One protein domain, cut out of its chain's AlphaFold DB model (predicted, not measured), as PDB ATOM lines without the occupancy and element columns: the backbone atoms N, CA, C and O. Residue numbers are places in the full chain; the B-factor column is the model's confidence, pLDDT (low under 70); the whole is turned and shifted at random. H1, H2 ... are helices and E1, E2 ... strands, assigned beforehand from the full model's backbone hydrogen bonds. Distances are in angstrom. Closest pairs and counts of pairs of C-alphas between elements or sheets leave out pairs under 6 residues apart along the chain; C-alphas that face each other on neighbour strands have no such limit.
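This is residues 3 to 109 of the 136 residues of an uncharacterized protein of Halobacteria archaeon (UniProt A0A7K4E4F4). A strongly twisted antiparallel sheet of five strands makes a wall; the short helix H2 packs over one end of E2, between the sheet and the long helix H1. H1 only grazes the sheet near its own beginning, and residues 64 to 70, of which 64 and 65 belong to H1, stick out. The printed part has 107 residues, with E1 E2 E3 H1 H2 E4 E5 along the chain, sheet order E1 E2 E3 E4 E5, and class mixed. It is compact, with radius of gyration of the C-alphas 14.6 A, yet elongated, spanning 45 by 29 by 20 A.

Start at edge strand E1, residues 3 to 7, a hairpin with E2, residues 20 to 26; N 4 and O 23 are 2.9 A apart, within hydrogen-bond range. E3, residues 29 to 37, continues this meander, each strand the antiparallel neighbour of the one before, with N 22 and O 34 at 2.9 A. H1, residues 42 to 65, grazes the sheet with residues 42 to 48. Its residues 52 to 60 touch H2, residues 73 to 81, closest at C-alphas Ala 56 and Ile 80, 5.0 A, at a steep tilt of 69.7 degrees, only just short of about perpendicular, opposite ways. H2 is on the sheet at a height of 9.5 A. E4, residues 91 to 96, is antiparallel to E3, with N 35 and O 94 at 2.8 A. Edge strand E5, residues 102 to 104, forms a hairpin with E4, with N 103 and O 95 at 2.9 A. O i to N i+4 pairs are within range in 18 of 20 for H1 and 4 of 5 for H2.

Find C-alpha 3, where E1 begins, at (149.773, 172.509, 159.747). E2 runs 19.7 A and E3 23.7 A. From C-alpha 42 at (152.701, 186.521, 145.045), H1 runs 35.0 A. E5 ends at C-alpha 104, (136.031, 184.992, 150.772).

The printed part has no cut; the link E1 to E2, 12 residues, is long. No printed residue is under pLDDT 70.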
ATOM      1  N   LEU A   3     150.359 172.210 161.047       95.50
ATOM      2  CA  LEU A   3     149.773 172.509 159.747       95.50
ATOM      3  C   LEU A   3     149.401 171.186 159.087       95.50
ATOM      4  O   LEU A   3     150.286 170.377 158.815       95.50
ATOM      5  N   GLU A   4     148.122 171.018 158.792       97.12
ATOM      6  CA  GLU A   4     147.618 169.953 157.933       97.12
ATOM      7  C   GLU A   4     147.255 170.538 156.571       97.12
ATOM      8  O   GLU A   4     146.759 171.665 156.489       97.12
ATOM      9  N   GLN A   5     147.514 169.785 155.505       96.00
ATOM     10  CA  GLN A   5     147.215 170.200 154.138       96.00
ATOM     11  C   GLN A   5     146.523 169.073 153.387       96.00
ATOM     12  O   GLN A   5     146.926 167.912 153.478       96.00
ATOM     13  N   GLU A   6     145.515 169.436 152.615       95.69
ATOM     14  CA  GLU A   6     144.722 168.529 151.806       95.69
ATOM     15  C   GLU A   6     144.447 169.202 150.462       95.69
ATOM     16  O   GLU A   6     143.969 170.333 150.407       95.69
ATOM     17  N   VAL A   7     144.787 168.533 149.362       91.88
ATOM     18  CA  VAL A   7     144.461 169.045 148.028       91.88
ATOM     19  C   VAL A   7     143.015 168.676 147.730       91.88
ATOM     20  O   VAL A   7     142.681 167.493 147.690       91.88
ATOM     21  N   ASP A   8     142.173 169.680 147.499       82.88
ATOM     22  CA  ASP A   8     140.796 169.457 147.071       82.88
ATOM     23  C   ASP A   8     140.795 169.244 145.558       82.88
ATOM     24  O   ASP A   8     140.894 170.203 144.802       82.88
ATOM     25  N   THR A   9     140.743 167.991 145.104       86.94
ATOM     26  CA  THR A   9     140.755 167.657 143.671       86.94
ATOM     27  C   THR A   9     139.426 167.914 142.965       86.94
ATOM     28  O   THR A   9     139.390 167.889 141.736       86.94
ATOM     29  N   ASP A  10     138.349 168.139 143.719       87.75
ATOM     30  CA  ASP A  10     137.013 168.392 143.178       87.75
ATOM     31  C   ASP A  10     136.754 169.898 142.992       87.75
ATOM     32  O   ASP A  10     135.895 170.294 142.197       87.75
ATOM     33  N   ALA A  11     137.513 170.755 143.684       86.88
ATOM     34  CA  ALA A  11     137.482 172.196 143.479       86.88
ATOM     35  C   ALA A  11     137.968 172.588 142.067       86.88
ATOM     36  O   ALA A  11     138.938 172.026 141.552       86.88
ATOM     37  N   PRO A  12     137.348 173.592 141.422       91.12
ATOM     38  CA  PRO A  12     137.858 174.117 140.163       91.12
ATOM     39  C   PRO A  12     139.212 174.822 140.372       91.12
ATOM     40  O   PRO A  12     139.391 175.514 141.379       91.12
ATOM     41  N   PRO A  13     140.154 174.709 139.417       94.06
ATOM     42  CA  PRO A  13     141.420 175.424 139.495       94.06
ATOM     43  C   PRO A  13     141.202 176.938 139.394       94.06
ATOM     44  O   PRO A  13     140.379 177.415 138.609       94.06
ATOM     45  N   VAL A  14     141.995 177.702 140.143       93.19
ATOM     46  CA  VAL A  14     142.018 179.170 140.111       93.19
ATOM     47  C   VAL A  14     143.324 179.605 139.464       93.19
ATOM     48  O   VAL A  14     144.394 179.190 139.898       93.19
ATOM     49  N   ALA A  15     143.240 180.389 138.386       92.00
ATOM     50  CA  ALA A  15     144.400 180.758 137.564       92.00
ATOM     51  C   ALA A  15     145.243 179.545 137.096       92.00
ATOM     52  O   ALA A  15     146.454 179.635 136.939       92.00
ATOM     53  N   GLY A  16     144.601 178.390 136.879       93.38
ATOM     54  CA  GLY A  16     145.279 177.150 136.481       93.38
ATOM     55  C   GLY A  16     145.926 176.364 137.627       93.38
ATOM     56  O   GLY A  16     146.473 175.293 137.373       93.38
ATOM     57  N   THR A  17     145.818 176.837 138.870       94.69
ATOM     58  CA  THR A  17     146.383 176.184 140.056       94.69
ATOM     59  C   THR A  17     145.285 175.584 140.930       94.69
ATOM     60  O   THR A  17     144.234 176.190 141.140       94.69
ATOM     61  N   GLN A  18     145.529 174.379 141.446       95.25
ATOM     62  CA  GLN A  18     144.591 173.697 142.332       95.25
ATOM     63  C   GLN A  18     144.593 174.346 143.727       95.25
ATOM     64  O   GLN A  18     145.673 174.483 144.312       95.25
ATOM     65  N   PRO A  19     143.427 174.714 144.288       95.94
ATOM     66  CA  PRO A  19     143.346 175.140 145.677       95.94
ATOM     67  C   PRO A  19     143.749 174.027 146.652       95.94
ATOM     68  O   PRO A  19     143.451 172.848 146.451       95.94
ATOM     69  N   VAL A  20     144.392 174.422 147.746       96.31
ATOM     70  CA  VAL A  20     144.790 173.545 148.849       96.31
ATOM     71  C   VAL A  20     144.025 173.968 150.093       96.31
ATOM     72  O   VAL A  20     144.026 175.142 150.463       96.31
ATOM     73  N   HIS A  21     143.372 173.017 150.747       97.12
ATOM     74  CA  HIS A  21     142.807 173.231 152.064       97.12
ATOM     75  C   HIS A  21     143.911 173.102 153.111       97.12
ATOM     76  O   HIS A  21     144.584 172.075 153.195       97.12
ATOM     77  N   VAL A  22     144.097 174.139 153.919       97.06
ATOM     78  CA  VAL A  22     145.065 174.154 155.012       97.06
ATOM     79  C   VAL A  22     144.364 174.343 156.351       97.06
ATOM     80  O   VAL A  22     143.517 175.225 156.491       97.06
ATOM     81  N   ARG A  23     144.745 173.539 157.348       97.25
ATOM     82  CA  ARG A  23     144.244 173.633 158.725       97.25
ATOM     83  C   ARG A  23     145.390 173.918 159.682       97.25
ATOM     84  O   ARG A  23     146.432 173.262 159.643       97.25
ATOM     85  N   PHE A  24     145.189 174.892 160.558       95.69
ATOM     86  CA  PHE A  24     146.170 175.320 161.545       95.69
ATOM     87  C   PHE A  24     145.720 174.915 162.942       95.69
ATOM     88  O   PHE A  24     144.710 175.412 163.436       95.69
ATOM     89  N   ILE A  25     146.480 174.035 163.593       95.56
ATOM     90  CA  ILE A  25     146.071 173.390 164.845       95.56
ATOM     91  C   ILE A  25     146.981 173.829 165.994       95.56
ATOM     92  O   ILE A  25     148.211 173.789 165.887       95.56
ATOM     93  N   ALA A  26     146.407 174.226 167.128       93.62
ATOM     94  CA  ALA A  26     147.142 174.467 168.367       93.62
ATOM     95  C   ALA A  26     146.472 173.719 169.520       93.62
ATOM     96  O   ALA A  26     145.271 173.834 169.724       93.62
ATOM     97  N   ASN A  27     147.252 172.947 170.283       92.69
ATOM     98  CA  ASN A  27     146.749 172.131 171.394       92.69
ATOM     99  C   ASN A  27     145.517 171.297 171.008       92.69
ATOM    100  O   ASN A  27     144.517 171.306 171.719       92.69
ATOM    101  N   THR A  28     145.584 170.593 169.873       92.50
ATOM    102  CA  THR A  28     144.500 169.753 169.317       92.50
ATOM    103  C   THR A  28     143.222 170.492 168.896       92.50
ATOM    104  O   THR A  28     142.251 169.850 168.510       92.50
ATOM    105  N   VAL A  29     143.221 171.827 168.920       92.94
ATOM    106  CA  VAL A  29     142.110 172.665 168.452       92.94
ATOM    107  C   VAL A  29     142.458 173.246 167.086       92.94
ATOM    108  O   VAL A  29     143.546 173.799 166.909       92.94
ATOM    109  N   VAL A  30     141.540 173.122 166.126       94.62
ATOM    110  CA  VAL A  30     141.634 173.805 164.830       94.62
ATOM    111  C   VAL A  30     141.380 175.290 165.065       94.62
ATOM    112  O   VAL A  30     140.293 175.683 165.461       94.62
ATOM    113  N   CYS A  31     142.404 176.105 164.853       93.31
ATOM    114  CA  CYS A  31     142.377 177.538 165.131       93.31
ATOM    115  C   CYS A  31     141.985 178.381 163.924       93.31
ATOM    116  O   CYS A  31     141.526 179.507 164.076       93.31
ATOM    117  N   HIS A  32     142.302 177.890 162.731       94.94
ATOM    118  CA  HIS A  32     142.065 178.585 161.480       94.94
ATOM    119  C   HIS A  32     142.147 177.603 160.327       94.94
ATOM    120  O   HIS A  32     143.017 176.726 160.308       94.94
ATOM    121  N   GLU A  33     141.304 177.819 159.337       96.75
ATOM    122  CA  GLU A  33     141.289 177.064 158.101       96.75
ATOM    123  C   GLU A  33     141.263 178.031 156.920       96.75
ATOM    124  O   GLU A  33     140.736 179.144 157.011       96.75
ATOM    125  N   ALA A  34     141.864 177.621 155.809       96.56
ATOM    126  CA  ALA A  34     141.805 178.386 154.577       96.56
ATOM    127  C   ALA A  34     141.862 177.486 153.347       96.56
ATOM    128  O   ALA A  34     142.597 176.501 153.316       96.56
ATOM    129  N   MET A  35     141.140 177.886 152.306       96.75
ATOM    130  CA  MET A  35     141.413 177.447 150.943       96.75
ATOM    131  C   MET A  35     142.419 178.425 150.351       96.75
ATOM    132  O   MET A  35     142.095 179.601 150.173       96.75
ATOM    133  N   VAL A  36     143.631 177.956 150.069       97.06
ATOM    134  CA  VAL A  36     144.719 178.773 149.518       97.06
ATOM    135  C   VAL A  36     145.045 178.366 148.091       97.06
ATOM    136  O   VAL A  36     144.909 177.201 147.725       97.06
ATOM    137  N   VAL A  37     145.501 179.320 147.283       96.81
ATOM    138  CA  VAL A  37     145.996 179.070 145.926       96.81
ATOM    139  C   VAL A  37     147.487 179.419 145.884       96.81
ATOM    140  O   VAL A  37     147.835 180.604 145.928       96.81
ATOM    141  N   PRO A  38     148.388 178.419 145.837       96.38
ATOM    142  CA  PRO A  38     149.825 178.664 145.739       96.38
ATOM    143  C   PRO A  38     150.192 179.440 144.466       96.38
ATOM    144  O   PRO A  38     149.663 179.159 143.392       96.38
ATOM    145  N   GLY A  39     151.100 180.411 144.574       95.69
ATOM    146  CA  GLY A  39     151.591 181.199 143.433       95.69
ATOM    147  C   GLY A  39     150.606 182.225 142.855       95.69
ATOM    148  O   GLY A  39     150.943 182.919 141.902       95.69
ATOM    149  N   LEU A  40     149.392 182.348 143.400       95.62
ATOM    150  CA  LEU A  40     148.447 183.385 142.985       95.62
ATOM    151  C   LEU A  40     148.790 184.717 143.667       95.62
ATOM    152  O   LEU A  40     148.796 184.785 144.894       95.62
ATOM    153  N   LEU A  41     149.010 185.771 142.872       95.50
ATOM    154  CA  LEU A  41     149.285 187.139 143.339       95.50
ATOM    155  C   LEU A  41     150.416 187.218 144.384       95.50
ATOM    156  O   LEU A  41     150.235 187.813 145.446       95.50
ATOM    157  N   GLU A  42     151.579 186.627 144.092       95.44
ATOM    158  CA  GLU A  42     152.701 186.521 145.045       95.44
ATOM    159  C   GLU A  42     153.121 187.875 145.642       95.44
ATOM    160  O   GLU A  42     153.234 187.979 146.858       95.44
ATOM    161  N   ASP A  43     153.202 188.940 144.837       94.81
ATOM    162  CA  ASP A  43     153.517 190.291 145.334       94.81
ATOM    163  C   ASP A  43     152.493 190.795 146.374       94.81
ATOM    164  O   ASP A  43     152.841 191.465 147.348       94.81
ATOM    165  N   ALA A  44     151.207 190.474 146.184       94.00
ATOM    166  CA  ALA A  44     150.163 190.837 147.137       94.00
ATOM    167  C   ALA A  44     150.253 189.985 148.409       94.00
ATOM    168  O   ALA A  44     150.055 190.503 149.508       94.00
ATOM    169  N   VAL A  45     150.569 188.693 148.271       97.25
ATOM    170  CA  VAL A  45     150.808 187.791 149.403       97.25
ATOM    171  C   VAL A  45     151.990 188.282 150.237       97.25
ATOM    172  O   VAL A  45     151.853 188.377 151.454       97.25
ATOM    173  N   ASP A  46     153.098 188.672 149.609       97.81
ATOM    174  CA  ASP A  46     154.277 189.217 150.290       97.81
ATOM    175  C   ASP A  46     153.941 190.496 151.068       97.81
ATOM    176  O   ASP A  46     154.280 190.614 152.250       97.81
ATOM    177  N   GLY A  47     153.185 191.417 150.461       96.81
ATOM    178  CA  GLY A  47     152.714 192.622 151.147       96.81
ATOM    179  C   GLY A  47     151.792 192.325 152.338       96.81
ATOM    180  O   GLY A  47     151.884 192.977 153.380       96.81
ATOM    181  N   LEU A  48     150.919 191.320 152.226       96.25
ATOM    182  CA  LEU A  48     150.067 190.878 153.335       96.25
ATOM    183  C   LEU A  48     150.879 190.202 154.449       96.25
ATOM    184  O   LEU A  48     150.567 190.401 155.624       96.25
ATOM    185  N   ILE A  49     151.919 189.436 154.101       97.81
ATOM    186  CA  ILE A  49     152.834 188.828 155.075       97.81
ATOM    187  C   ILE A  49     153.521 189.927 155.886       97.81
ATOM    188  O   ILE A  49     153.460 189.891 157.116       97.81
ATOM    189  N   GLU A  50     154.111 190.923 155.219       97.50
ATOM    190  CA  GLU A  50     154.766 192.054 155.885       97.50
ATOM    191  C   GLU A  50     153.783 192.808 156.794       97.50
ATOM    192  O   GLU A  50     154.083 193.097 157.958       97.50
ATOM    193  N   TYR A  51     152.573 193.073 156.297       96.00
ATOM    194  CA  TYR A  51     151.527 193.735 157.071       96.00
ATOM    195  C   TYR A  51     151.169 192.966 158.354       96.00
ATOM    196  O   TYR A  51     151.114 193.558 159.436       96.00
ATOM    197  N   GLU A  52     150.955 191.652 158.270       96.12
ATOM    198  CA  GLU A  52     150.628 190.828 159.438       96.12
ATOM    199  C   GLU A  52     151.785 190.708 160.434       96.12
ATOM    200  O   GLU A  52     151.549 190.688 161.645       96.12
ATOM    201  N   GLU A  53     153.031 190.669 159.964       95.81
ATOM    202  CA  GLU A  53     154.214 190.679 160.832       95.81
ATOM    203  C   GLU A  53     154.329 191.996 161.619       95.81
ATOM    204  O   GLU A  53     154.577 191.982 162.830       95.81
ATOM    205  N   ILE A  54     154.060 193.137 160.976       95.19
ATOM    206  CA  ILE A  54     154.018 194.446 161.647       95.19
ATOM    207  C   ILE A  54     152.880 194.495 162.673       95.19
ATOM    208  O   ILE A  54     153.079 194.942 163.810       95.19
ATOM    209  N   LEU A  55     151.686 194.020 162.305       94.12
ATOM    210  CA  LEU A  55     150.556 193.943 163.231       94.12
ATOM    211  C   LEU A  55     150.882 193.077 164.449       94.12
ATOM    212  O   LEU A  55     150.534 193.454 165.569       94.12
ATOM    213  N   ALA A  56     151.568 191.952 164.259       94.12
ATOM    214  CA  ALA A  56     151.956 191.067 165.349       94.12
ATOM    215  C   ALA A  56     152.868 191.763 166.364       94.12
ATOM    216  O   ALA A  56     152.665 191.606 167.567       94.12
ATOM    217  N   SER A  57     153.800 192.610 165.909       90.81
ATOM    218  CA  SER A  57     154.623 193.428 166.811       90.81
ATOM    219  C   SER A  57     153.759 194.309 167.721       90.81
ATOM    220  O   SER A  57     153.990 194.381 168.928       90.81
ATOM    221  N   ARG A  58     152.709 194.937 167.174       88.19
ATOM    222  CA  ARG A  58     151.776 195.763 167.960       88.19
ATOM    223  C   ARG A  58     150.907 194.942 168.903       88.19
ATOM    224  O   ARG A  58     150.597 195.386 170.008       88.19
ATOM    225  N   GLN A  59     150.502 193.747 168.487       89.19
ATOM    226  CA  GLN A  59     149.734 192.843 169.342       89.19
ATOM    227  C   GLN A  59     150.586 192.303 170.494       89.19
ATOM    228  O   GLN A  59     150.112 192.231 171.624       89.19
ATOM    229  N   GLN A  60     151.864 192.020 170.242       90.50
ATOM    230  CA  GLN A  60     152.824 191.603 171.258       90.50
ATOM    231  C   GLN A  60     153.065 192.694 172.312       90.50
ATOM    232  O   GLN A  60     153.100 192.377 173.501       90.50
ATOM    233  N   GLU A  61     153.191 193.964 171.903       89.31
ATOM    234  CA  GLU A  61     153.302 195.113 172.823       89.31
ATOM    235  C   GLU A  61     152.090 195.210 173.763       89.31
ATOM    236  O   GLU A  61     152.232 195.520 174.946       89.31
ATOM    237  N   ASN A  62     150.899 194.896 173.250       86.56
ATOM    238  CA  ASN A  62     149.656 194.951 174.013       86.56
ATOM    239  C   ASN A  62     149.336 193.666 174.784       86.56
ATOM    240  O   ASN A  62     148.405 193.673 175.586       86.56
ATOM    241  N   LEU A  63     150.102 192.585 174.604       89.25
ATOM    242  CA  LEU A  63     149.792 191.281 175.193       89.25
ATOM    243  C   LEU A  63     149.673 191.335 176.721       89.25
ATOM    244  O   LEU A  63     148.779 190.712 177.284       89.25
ATOM    245  N   LEU A  64     150.523 192.121 177.391       86.62
ATOM    246  CA  LEU A  64     150.479 192.288 178.850       86.62
ATOM    247  C   LEU A  64     149.186 192.960 179.344       86.62
ATOM    248  O   LEU A  64     148.813 192.784 180.499       86.62
ATOM    249  N   ASN A  65     148.505 193.708 178.473       89.31
ATOM    250  CA  ASN A  65     147.220 194.348 178.753       89.31
ATOM    251  C   ASN A  65     146.025 193.502 178.276       89.31
ATOM    252  O   ASN A  65     144.880 193.829 178.588       89.31
ATOM    253  N   THR A  66     146.269 192.420 177.533       86.25
ATOM    254  CA  THR A  66     145.238 191.469 177.108       86.25
ATOM    255  C   THR A  66     144.940 190.502 178.260       86.25
ATOM    256  O   THR A  66     145.855 189.820 178.718       86.25
ATOM    257  N   PRO A  67     143.685 190.377 178.731       92.44
ATOM    258  CA  PRO A  67     143.319 189.403 179.762       92.44
ATOM    259  C   PRO A  67     143.757 187.977 179.407       92.44
ATOM    260  O   PRO A  67     143.570 187.554 178.269       92.44
ATOM    261  N   GLU A  68     144.263 187.205 180.377       91.38
ATOM    262  CA  GLU A  68     144.716 185.816 180.150       91.38
ATOM    263  C   GLU A  68     143.634 184.936 179.512       91.38
ATOM    264  O   GLU A  68     143.928 184.098 178.663       91.38
ATOM    265  N   SER A  69     142.363 185.170 179.854       90.56
ATOM    266  CA  SER A  69     141.219 184.466 179.263       90.56
ATOM    267  C   SER A  69     141.067 184.684 177.752       90.56
ATOM    268  O   SER A  69     140.429 183.869 177.091       90.56
ATOM    269  N   LEU A  70     141.648 185.755 177.201       88.06
ATOM    270  CA  LEU A  70     141.671 186.060 175.767       88.06
ATOM    271  C   LEU A  70     142.983 185.627 175.091       88.06
ATOM    272  O   LEU A  70     143.078 185.654 173.867       88.06
ATOM    273  N   GLN A  71     143.980 185.175 175.855       92.12
ATOM    274  CA  GLN A  71     145.268 184.699 175.345       92.12
ATOM    275  C   GLN A  71     145.227 183.200 175.003       92.12
ATOM    276  O   GLN A  71     146.067 182.412 175.437       92.12
ATOM    277  N   SER A  72     144.224 182.777 174.232       92.00
ATOM    278  CA  SER A  72     144.097 181.374 173.828       92.00
ATOM    279  C   SER A  72     145.300 180.912 172.992       92.00
ATOM    280  O   SER A  72     145.980 181.713 172.346       92.00
ATOM    281  N   ALA A  73     145.556 179.600 172.940       93.06
ATOM    282  CA  ALA A  73     146.636 179.051 172.111       93.06
ATOM    283  C   ALA A  73     146.485 179.430 170.623       93.06
ATOM    284  O   ALA A  73     147.482 179.690 169.941       93.06
ATOM    285  N   CYS A  74     145.239 179.503 170.144       92.19
ATOM    286  CA  CYS A  74     144.906 179.958 168.799       92.19
ATOM    287  C   CYS A  74     145.229 181.440 168.599       92.19
ATOM    288  O   CYS A  74     145.927 181.773 167.644       92.19
ATOM    289  N   PHE A  75     144.815 182.306 169.531       91.50
ATOM    290  CA  PHE A  75     145.133 183.735 169.495       91.50
ATOM    291  C   PHE A  75     146.648 183.967 169.471       91.50
ATOM    292  O   PHE A  75     147.175 184.603 168.557       91.50
ATOM    293  N   LEU A  76     147.360 183.378 170.434       93.31
ATOM    294  CA  LEU A  76     148.802 183.547 170.581       93.31
ATOM    295  C   LEU A  76     149.556 183.059 169.345       93.31
ATOM    296  O   LEU A  76     150.482 183.719 168.878       93.31
ATOM    297  N   THR A  77     149.179 181.909 168.785       92.06
ATOM    298  CA  THR A  77     149.936 181.403 167.640       92.06
ATOM    299  C   THR A  77     149.614 182.144 166.349       92.06
ATOM    300  O   THR A  77     150.529 182.395 165.568       92.06
ATOM    301  N   ARG A  78     148.347 182.510 166.123       90.00
ATOM    302  CA  ARG A  78     147.916 183.187 164.895       90.00
ATOM    303  C   ARG A  78     148.423 184.619 164.821       90.00
ATOM    304  O   ARG A  78     148.861 185.037 163.759       90.00
ATOM    305  N   TYR A  79     148.363 185.351 165.928       91.31
ATOM    306  CA  TYR A  79     148.556 186.797 165.894       91.31
ATOM    307  C   TYR A  79     149.855 187.287 166.529       91.31
ATOM    308  O   TYR A  79     150.177 188.464 166.402       91.31
ATOM    309  N   ILE A  80     150.595 186.412 167.216       93.00
ATOM    310  CA  ILE A  80     151.815 186.799 167.933       93.00
ATOM    311  C   ILE A  80     153.014 185.964 167.487       93.00
ATOM    312  O   ILE A  80     153.976 186.509 166.955       93.00
ATOM    313  N   TYR A  81     152.977 184.641 167.673       91.81
ATOM    314  CA  TYR A  81     154.172 183.807 167.487       91.81
ATOM    315  C   TYR A  81     154.414 183.334 166.052       91.81
ATOM    316  O   TYR A  81     155.557 183.072 165.683       91.81
ATOM    317  N   ALA A  82     153.364 183.164 165.248       91.88
ATOM    318  CA  ALA A  82     153.476 182.737 163.856       91.88
ATOM    319  C   ALA A  82     152.497 183.511 162.950       91.88
ATOM    320  O   ALA A  82     151.676 182.881 162.268       91.88
ATOM    321  N   PRO A  83     152.574 184.857 162.931       93.38
ATOM    322  CA  PRO A  83     151.743 185.673 162.053       93.38
ATOM    323  C   PRO A  83     151.989 185.314 160.589       93.38
ATOM    324  O   PRO A  83     153.063 184.815 160.233       93.38
ATOM    325  N   ALA A  84     150.990 185.519 159.734       94.69
ATOM    326  CA  ALA A  84     151.050 185.249 158.300       94.69
ATOM    327  C   ALA A  84     151.314 183.790 157.895       94.69
ATOM    328  O   ALA A  84     151.631 183.505 156.739       94.69
ATOM    329  N   ARG A  85     151.260 182.810 158.813       93.69
ATOM    330  CA  ARG A  85     151.619 181.420 158.461       93.69
ATOM    331  C   ARG A  85     150.717 180.833 157.369       93.69
ATOM    332  O   ARG A  85     151.184 180.017 156.576       93.69
ATOM    333  N   HIS A  86     149.462 181.268 157.332       92.62
ATOM    334  CA  HIS A  86     148.491 180.889 156.311       92.62
ATOM    335  C   HIS A  86     148.807 181.506 154.945       92.62
ATOM    336  O   HIS A  86     148.795 180.782 153.957       92.62
ATOM    337  N   LEU A  87     149.223 182.777 154.904       96.25
ATOM    338  CA  LEU A  87     149.666 183.459 153.681       96.25
ATOM    339  C   LEU A  87     150.894 182.791 153.051       96.25
ATOM    340  O   LEU A  87     150.995 182.689 151.834       96.25
ATOM    341  N   ARG A  88     151.788 182.222 153.869       96.25
ATOM    342  CA  ARG A  88     152.944 181.450 153.374       96.25
ATOM    343  C   ARG A  88     152.572 180.126 152.690       96.25
ATOM    344  O   ARG A  88     153.467 179.447 152.200       96.25
ATOM    345  N   GLN A  89     151.296 179.727 152.690       96.75
ATOM    346  CA  GLN A  89     150.805 178.581 151.912       96.75
ATOM    347  C   GLN A  89     150.218 178.997 150.547       96.75
ATOM    348  O   GLN A  89     149.919 178.133 149.728       96.75
ATOM    349  N   GLY A  90     150.061 180.299 150.292       96.69
ATOM    350  CA  GLY A  90     149.424 180.855 149.098       96.69
ATOM    351  C   GLY A  90     148.336 181.866 149.453       96.69
ATOM    352  O   GLY A  90     148.008 182.062 150.626       96.69
ATOM    353  N   LEU A  91     147.749 182.497 148.433       97.19
ATOM    354  CA  LEU A  91     146.683 183.477 148.637       97.19
ATOM    355  C   LEU A  91     145.405 182.785 149.144       97.19
ATOM    356  O   LEU A  91     144.893 181.901 148.449       97.19
ATOM    357  N   PRO A  92     144.843 183.183 150.299       96.75
ATOM    358  CA  PRO A  92     143.566 182.664 150.773       96.75
ATOM    359  C   PRO A  92     142.418 183.164 149.892       96.75
ATOM    360  O   PRO A  92     142.126 184.359 149.848       96.75
ATOM    361  N   ILE A  93     141.729 182.244 149.219       96.19
ATOM    362  CA  ILE A  93     140.483 182.541 148.494       96.19
ATOM    363  C   ILE A  93     139.256 182.364 149.392       96.19
ATOM    364  O   ILE A  93     138.211 182.964 149.150       96.19
ATOM    365  N   GLN A  94     139.382 181.570 150.456       96.19
ATOM    366  CA  GLN A  94     138.433 181.490 151.562       96.19
ATOM    367  C   GLN A  94     139.211 181.253 152.852       96.19
ATOM    368  O   GLN A  94     140.171 180.490 152.849       96.19
ATOM    369  N   GLU A  95     138.780 181.857 153.949       96.06
ATOM    370  CA  GLU A  95     139.352 181.617 155.274       96.06
ATOM    371  C   GLU A  95     138.277 181.710 156.354       96.06
ATOM    372  O   GLU A  95     137.305 182.459 156.198       96.06
ATOM    373  N   TRP A  96     138.418 180.918 157.416       97.00
ATOM    374  CA  TRP A  96     137.468 180.880 158.524       97.00
ATOM    375  C   TRP A  96     138.090 180.358 159.825       97.00
ATOM    376  O   TRP A  96     139.154 179.736 159.829       97.00
ATOM    377  N   ASP A  97     137.409 180.621 160.938       93.69
ATOM    378  CA  ASP A  97     137.685 180.009 162.239       93.69
ATOM    379  C   ASP A  97     136.391 179.599 162.965       93.69
ATOM    380  O   ASP A  97     135.273 179.813 162.483       93.69
ATOM    381  N   ASP A  98     136.546 178.966 164.127       85.62
ATOM    382  CA  ASP A  98     135.448 178.510 164.981       85.62
ATOM    383  C   ASP A  98     134.794 179.641 165.801       85.62
ATOM    384  O   ASP A  98     133.691 179.467 166.324       85.62
ATOM    385  N   ALA A  99     135.427 180.816 165.865       86.50
ATOM    386  CA  ALA A  99     134.915 182.019 166.517       86.50
ATOM    387  C   ALA A  99     133.957 182.829 165.621       86.50
ATOM    388  O   ALA A  99     133.386 183.830 166.064       86.50
ATOM    389  N   GLY A 100     133.742 182.386 164.377       88.69
ATOM    390  CA  GLY A 100     132.806 182.981 163.425       88.69
ATOM    391  C   GLY A 100     133.447 183.957 162.440       88.69
ATOM    392  O   GLY A 100     132.727 184.577 161.653       88.69
ATOM    393  N   TYR A 101     134.775 184.094 162.444       91.62
ATOM    394  CA  TYR A 101     135.476 184.794 161.376       91.62
ATOM    395  C   TYR A 101     135.296 184.033 160.065       91.62
ATOM    396  O   TYR A 101     135.464 182.813 160.006       91.62
ATOM    397  N   ARG A 102     134.967 184.759 158.996       96.19
ATOM    398  CA  ARG A 102     134.927 184.209 157.643       96.19
ATOM    399  C   ARG A 102     135.188 185.295 156.616       96.19
ATOM    400  O   ARG A 102     134.565 186.355 156.664       96.19
ATOM    401  N   ARG A 103     136.054 185.010 155.647       95.88
ATOM    402  CA  ARG A 103     136.274 185.848 154.463       95.88
ATOM    403  C   ARG A 103     136.322 184.995 153.208       95.88
ATOM    404  O   ARG A 103     136.630 183.803 153.241       95.88
ATOM    405  N   SER A 104     135.975 185.614 152.090       96.75
ATOM    406  CA  SER A 104     136.031 184.992 150.772       96.75
ATOM    407  C   SER A 104     136.456 186.034 149.751       96.75
ATOM    408  O   SER A 104     135.947 187.156 149.763       96.75
ATOM    409  N   LEU A 105     137.399 185.662 148.891       95.19
ATOM    410  CA  LEU A 105     137.789 186.459 147.742       95.19
ATOM    411  C   LEU A 105     136.658 186.394 146.715       95.19
ATOM    412  O   LEU A 105     136.276 185.312 146.276       95.19
ATOM    413  N   VAL A 106     136.103 187.555 146.374       94.56
ATOM    414  CA  VAL A 106     135.003 187.653 145.406       94.56
ATOM    415  C   VAL A 106     135.544 187.769 143.986       94.56
ATOM    416  O   VAL A 106     135.047 187.086 143.096       94.56
ATOM    417  N   ASP A 107     136.547 188.621 143.785       92.31
ATOM    418  CA  ASP A 107     137.172 188.865 142.486       92.31
ATOM    419  C   ASP A 107     138.578 189.456 142.671       92.31
ATOM    420  O   ASP A 107     138.900 189.968 143.750       92.31
ATOM    421  N   TYR A 108     139.404 189.395 141.626       93.00
ATOM    422  CA  TYR A 108     140.685 190.092 141.552       93.00
ATOM    423  C   TYR A 108     141.011 190.506 140.114       93.00
ATOM    424  O   TYR A 108     140.667 189.827 139.149       93.00
ATOM    425  N   HIS A 109     141.744 191.609 139.987       90.81
ATOM    426  CA  HIS A 109     142.258 192.093 138.712       90.81
ATOM    427  C   HIS A 109     143.763 192.315 138.819       90.81
ATOM    428  O   HIS A 109     144.247 192.993 139.727       90.81
TER     429      HIS A 109